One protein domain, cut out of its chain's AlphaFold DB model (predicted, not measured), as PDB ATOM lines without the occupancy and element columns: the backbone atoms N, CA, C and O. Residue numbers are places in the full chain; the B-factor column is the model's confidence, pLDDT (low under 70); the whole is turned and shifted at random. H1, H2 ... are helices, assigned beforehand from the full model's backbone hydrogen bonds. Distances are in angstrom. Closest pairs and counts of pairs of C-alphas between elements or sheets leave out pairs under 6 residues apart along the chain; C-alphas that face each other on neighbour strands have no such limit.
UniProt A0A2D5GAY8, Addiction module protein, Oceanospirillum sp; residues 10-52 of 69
ATOM      1  N   ILE A  10     -18.403 -22.899  14.715       94.44
ATOM      2  CA  ILE A  10     -17.104 -22.793  14.022       94.44
ATOM      3  C   ILE A  10     -17.182 -23.331  12.588       94.44
ATOM      4  O   ILE A  10     -16.703 -22.663  11.678       94.44
ATOM      5  N   SER A  11     -17.815 -24.486  12.380       95.44
ATOM      6  CA  SER A  11     -17.970 -25.094  11.055       95.44
ATOM      7  C   SER A  11     -18.707 -24.189  10.068       95.44
ATOM      8  O   SER A  11     -18.262 -24.035   8.938       95.44
ATOM      9  N   GLN A  12     -19.782 -23.526  10.500       95.50
ATOM     10  CA  GLN A  12     -20.537 -22.601   9.651       95.50
ATOM     11  C   GLN A  12     -19.743 -21.334   9.333       95.50
ATOM     12  O   GLN A  12     -19.858 -20.798   8.238       95.50
ATOM     13  N   ARG A  13     -18.901 -20.865  10.263       95.38
ATOM     14  CA  ARG A  13     -17.997 -19.739   9.985       95.38
ATOM     15  C   ARG A  13     -16.920 -20.106   8.975       95.38
ATOM     16  O   ARG A  13     -16.575 -19.263   8.162       95.38
ATOM     17  N   VAL A  14     -16.391 -21.328   9.049       95.38
ATOM     18  CA  VAL A  14     -15.419 -21.834   8.070       95.38
ATOM     19  C   VAL A  14     -16.070 -21.932   6.694       95.38
ATOM     20  O   VAL A  14     -15.531 -21.355   5.759       95.38
ATOM     21  N   GLN A  15     -17.262 -22.530   6.596       95.69
ATOM     22  CA  GLN A  15     -17.999 -22.616   5.331       95.69
ATOM     23  C   GLN A  15     -18.296 -21.234   4.745       95.69
ATOM     24  O   GLN A  15     -18.031 -20.982   3.583       95.69
ATOM     25  N   LEU A  16     -18.774 -20.296   5.567       95.19
ATOM     26  CA  LEU A  16     -19.051 -18.933   5.118       95.19
ATOM     27  C   LEU A  16     -17.789 -18.224   4.596       95.19
ATOM     28  O   LEU A  16     -17.867 -17.415   3.677       95.19
ATOM     29  N   VAL A  17     -16.627 -18.497   5.194       95.44
ATOM     30  CA  VAL A  17     -15.345 -17.970   4.715       95.44
ATOM     31  C   VAL A  17     -14.965 -18.589   3.368       95.44
ATOM     32  O   VAL A  17     -14.505 -17.851   2.501       95.44
ATOM     33  N   GLU A  18     -15.181 -19.892   3.177       95.94
ATOM     34  CA  GLU A  18     -14.989 -20.566   1.885       95.94
ATOM     35  C   GLU A  18     -15.923 -19.995   0.812       95.94
ATOM     36  O   GLU A  18     -15.438 -19.522  -0.210       95.94
ATOM     37  N   ASP A  19     -17.228 -19.909   1.085       95.12
ATOM     38  CA  ASP A  19     -18.227 -19.403   0.136       95.12
ATOM     39  C   ASP A  19     -17.930 -17.951  -0.291       95.12
ATOM     40  O   ASP A  19     -18.084 -17.578  -1.455       95.12
ATOM     41  N   ILE A  20     -17.474 -17.109   0.647       93.06
ATOM     42  CA  ILE A  20     -17.043 -15.739   0.335       93.06
ATOM     43  C   ILE A  20     -15.781 -15.751  -0.530       93.06
ATOM     44  O   ILE A  20     -15.668 -14.934  -1.444       93.06
ATOM     45  N   TRP A  21     -14.822 -16.635  -0.249       93.38
ATOM     46  CA  TRP A  21     -13.615 -16.746  -1.066       93.38
ATOM     47  C   TRP A  21     -13.933 -17.168  -2.497       93.38
ATOM     48  O   TRP A  21     -13.399 -16.554  -3.422       93.38
ATOM     49  N   ASP A  22     -14.825 -18.140  -2.671       91.75
ATOM     50  CA  ASP A  22     -15.283 -18.587  -3.984       91.75
ATOM     51  C   ASP A  22     -16.004 -17.455  -4.718       91.75
ATOM     52  O   ASP A  22     -15.653 -17.137  -5.851       91.75
ATOM     53  N   SER A  23     -16.910 -16.743  -4.043       91.00
ATOM     54  CA  SER A  23     -17.599 -15.589  -4.628       91.00
ATOM     55  C   SER A  23     -16.632 -14.483  -5.067       91.00
ATOM     56  O   SER A  23     -16.786 -13.946  -6.159       91.00
ATOM     57  N   ILE A  24     -15.610 -14.149  -4.268       86.88
ATOM     58  CA  ILE A  24     -14.592 -13.152  -4.651       86.88
ATOM     59  C   ILE A  24     -13.785 -13.633  -5.864       86.88
ATOM     60  O   ILE A  24     -13.413 -12.828  -6.719       86.88
ATOM     61  N   ALA A  25     -13.482 -14.930  -5.933       86.06
ATOM     62  CA  ALA A  25     -12.767 -15.516  -7.058       86.06
ATOM     63  C   ALA A  25     -13.620 -15.550  -8.337       86.06
ATOM     64  O   ALA A  25     -13.068 -15.398  -9.425       86.06
ATOM     65  N   GLU A  26     -14.935 -15.731  -8.228       86.69
ATOM     66  CA  GLU A  26     -15.878 -15.636  -9.349       86.69
ATOM     67  C   GLU A  26     -16.025 -14.198  -9.850       86.69
ATOM     68  O   GLU A  26     -16.037 -13.956 -11.058       86.69
ATOM     69  N   ASP A  27     -16.044 -13.235  -8.930       82.75
ATOM     70  CA  ASP A  27     -16.187 -11.804  -9.208       82.75
ATOM     71  C   ASP A  27     -14.862 -11.167  -9.674       82.75
ATOM     72  O   ASP A  27     -14.581 -10.006  -9.384       82.75
ATOM     73  N   GLN A  28     -14.038 -11.954 -10.385       66.88
ATOM     74  CA  GLN A  28     -12.679 -11.707 -10.885       66.88
ATOM     75  C   GLN A  28     -12.599 -10.506 -11.854       66.88
ATOM     76  O   GLN A  28     -12.128 -10.597 -12.990       66.88
ATOM     77  N   GLY A  29     -13.030  -9.328 -11.406       67.44
ATOM     78  CA  GLY A  29     -12.689  -8.060 -12.013       67.44
ATOM     79  C   GLY A  29     -11.175  -8.027 -12.112       67.44
ATOM     80  O   GLY A  29     -10.493  -8.162 -11.099       67.44
ATOM     81  N   VAL A  30     -10.662  -7.944 -13.341       66.19
ATOM     82  CA  VAL A  30      -9.233  -8.048 -13.646       66.19
ATOM     83  C   VAL A  30      -8.476  -7.050 -12.774       66.19
ATOM     84  O   VAL A  30      -8.395  -5.862 -13.094       66.19
ATOM     85  N   LEU A  31      -7.928  -7.523 -11.653       73.81
ATOM     86  CA  LEU A  31      -7.048  -6.726 -10.820       73.81
ATOM     87  C   LEU A  31      -5.783  -6.538 -11.639       73.81
ATOM     88  O   LEU A  31      -4.966  -7.448 -11.788       73.81
ATOM     89  N   SER A  32      -5.663  -5.362 -12.251       80.19
ATOM     90  CA  SER A  32      -4.532  -5.053 -13.107       80.19
ATOM     91  C   SER A  32      -3.253  -5.154 -12.284       80.19
ATOM     92  O   SER A  32      -3.039  -4.371 -11.357       80.19
ATOM     93  N   VAL A  33      -2.391  -6.103 -12.638       86.69
ATOM     94  CA  VAL A  33      -1.056  -6.194 -12.050       86.69
ATOM     95  C   VAL A  33      -0.293  -4.939 -12.455       86.69
ATOM     96  O   VAL A  33      -0.064  -4.690 -13.644       86.69
ATOM     97  N   THR A  34       0.080  -4.133 -11.466       92.94
ATOM     98  CA  THR A  34       0.838  -2.899 -11.694       92.94
ATOM     99  C   THR A  34       2.208  -3.226 -12.285       92.94
ATOM    100  O   THR A  34       2.750  -4.312 -12.068       92.94
ATOM    101  N   GLN A  35       2.817  -2.279 -13.000       95.19
ATOM    102  CA  GLN A  35       4.150  -2.503 -13.567       95.19
ATOM    103  C   GLN A  35       5.192  -2.825 -12.484       95.19
ATOM    104  O   GLN A  35       6.032  -3.696 -12.677       95.19
ATOM    105  N   THR A  36       5.090  -2.193 -11.311       96.50
ATOM    106  CA  THR A  36       5.959  -2.478 -10.162       96.50
ATOM    107  C   THR A  36       5.844  -3.929  -9.698       96.50
ATOM    108  O   THR A  36       6.858  -4.565  -9.421       96.50
ATOM    109  N   GLN A  37       4.628  -4.477  -9.642       96.31
ATOM    110  CA  GLN A  37       4.413  -5.878  -9.272       96.31
ATOM    111  C   GLN A  37       4.973  -6.837 -10.328       96.31
ATOM    112  O   GLN A  37       5.582  -7.835  -9.959       96.31
ATOM    113  N   LYS A  38       4.828  -6.519 -11.623       95.31
ATOM    114  CA  LYS A  38       5.437  -7.308 -12.708       95.31
ATOM    115  C   LYS A  38       6.960  -7.340 -12.589       95.31
ATOM    116  O   LYS A  38       7.537  -8.416 -12.545       95.31
ATOM    117  N   ASN A  39       7.585  -6.177 -12.409       97.56
ATOM    118  CA  ASN A  39       9.037  -6.078 -12.257       97.56
ATOM    119  C   ASN A  39       9.553  -6.882 -11.048       97.56
ATOM    120  O   ASN A  39      10.620  -7.489 -11.109       97.56
ATOM    121  N   GLU A  40       8.808  -6.897  -9.937       97.56
ATOM    122  CA  GLU A  40       9.169  -7.707  -8.768       97.56
ATOM    123  C   GLU A  40       9.028  -9.212  -9.036       97.56
ATOM    124  O   GLU A  40       9.855  -9.992  -8.559       97.56
ATOM    125  N   LEU A  41       8.016  -9.634  -9.800       95.56
ATOM    126  CA  LEU A  41       7.875 -11.030 -10.221       95.56
ATOM    127  C   LEU A  41       9.043 -11.456 -11.114       95.56
ATOM    128  O   LEU A  41       9.639 -12.500 -10.852       95.56
ATOM    129  N   ASP A  42       9.421 -10.625 -12.086       96.69
ATOM    130  CA  ASP A  42      10.558 -10.887 -12.972       96.69
ATOM    131  C   ASP A  42      11.860 -11.023 -12.167       96.69
ATOM    132  O   ASP A  42      12.584 -12.010 -12.300       96.69
ATOM    133  N   ARG A  43      12.109 -10.103 -11.222       96.19
ATOM    134  CA  ARG A  43      13.274 -10.159 -10.322       96.19
ATOM    135  C   ARG A  43      13.315 -11.449  -9.498       96.19
ATOM    136  O   ARG A  43      14.381 -12.036  -9.318       96.19
ATOM    137  N   ARG A  44      12.174 -11.887  -8.953       94.19
ATOM    138  CA  ARG A  44      12.088 -13.139  -8.178       94.19
ATOM    139  C   ARG A  44      12.346 -14.358  -9.050       94.19
ATOM    140  O   ARG A  44      13.030 -15.271  -8.600       94.19
ATOM    141  N   LEU A  45      11.828 -14.355 -10.274       92.94
ATOM    142  CA  LEU A  45      12.018 -15.448 -11.216       92.94
ATOM    143  C   LEU A  45      13.482 -15.565 -11.654       92.94
ATOM    144  O   LEU A  45      14.022 -16.667 -11.668       92.94
ATOM    145  N   GLU A  46      14.152 -14.446 -11.934       94.75
ATOM    146  CA  GLU A  46      15.590 -14.441 -12.224       94.75
ATOM    147  C   GLU A  46      16.423 -14.956 -11.047       94.75
ATOM    148  O   GLU A  46      17.394 -15.684 -11.247       94.75
ATOM    149  N   ASN A  47      16.069 -14.577  -9.818       92.00
ATOM    150  CA  ASN A  47      16.763 -15.067  -8.629       92.00
ATOM    151  C   ASN A  47      16.591 -16.578  -8.468       92.00
ATOM    152  O   ASN A  47      17.589 -17.263  -8.292       92.00
ATOM    153  N   TYR A  48      15.368 -17.086  -8.632       88.81
ATOM    154  CA  TYR A  48      15.076 -18.520  -8.608       88.81
ATOM    155  C   TYR A  48      15.858 -19.299  -9.681       88.81
ATOM    156  O   TYR A  48      16.396 -20.377  -9.443       88.81
ATOM    157  N   GLN A  49      15.977 -18.739 -10.887       89.81
ATOM    158  CA  GLN A  49      16.775 -19.351 -11.953       89.81
ATOM    159  C   GLN A  49      18.273 -19.402 -11.617       89.81
ATOM    160  O   GLN A  49      18.970 -20.302 -12.085       89.81
ATOM    161  N   LYS A  50      18.776 -18.441 -10.831       92.88
ATOM    162  CA  LYS A  50      20.185 -18.360 -10.412       92.88
ATOM    163  C   LYS A  50      20.488 -19.215  -9.183       92.88
ATOM    164  O   LYS A  50      21.563 -19.804  -9.133       92.88
ATOM    165  N   ASP A  51      19.595 -19.244  -8.194       90.06
ATOM    166  CA  ASP A  51      19.789 -20.017  -6.963       90.06
ATOM    167  C   ASP A  51      19.585 -21.523  -7.189       90.06
ATOM    168  O   ASP A  51      20.253 -22.333  -6.544       90.06
ATOM    169  N   GLY A  52      18.731 -21.895  -8.151       82.12
ATOM    170  CA  GLY A  52      18.422 -23.281  -8.487       82.12
ATOM    171  C   GLY A  52      17.687 -24.040  -7.378       82.12
ATOM    172  O   GLY A  52      17.469 -25.247  -7.524       82.12
TER     173      GLY A  52
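Overview. This is residues 10 to 52 of the 69 residues of the protein "Addiction module protein" of Oceanospirillum sp (UniProt A0A2D5GAY8). What shape do these atoms make? From residue 10 on, H1 is one arm, an eight-residue link the base, and H2 the other arm of a wide, open V with no packed core. What is it made of? The printed part has 43 residues with two named helices, H1 then H2, and no named strand: all helix. It is extended and flat, with a radius of gyration of the C-alphas of 17.0 A and spans of 45 by 26 by 12 A.

Arrangement. How do the helices stand? H1, residues 10 to 26, and H2, residues 35 to 51, are apart, and a short link joins them. Are their backbones whole? In both, every O i to N i+4 pair is within hydrogen-bond range.

Along the chain. Where is H1? It begins at C-alpha 10 (-17.104, -22.793, 14.022) and is 24.5 A long. Where is H2? It ends at C-alpha 51 (19.789, -20.017, -6.963) and is 24.4 A long.

Size, cuts and confidence. How large is it? The C-alphas farthest apart, of Gln 12 and Lys 50, are 45.6 A apart. Is anything cut or uncertain? The printed part has no cut; residues 28 to 30 have pLDDT under 70.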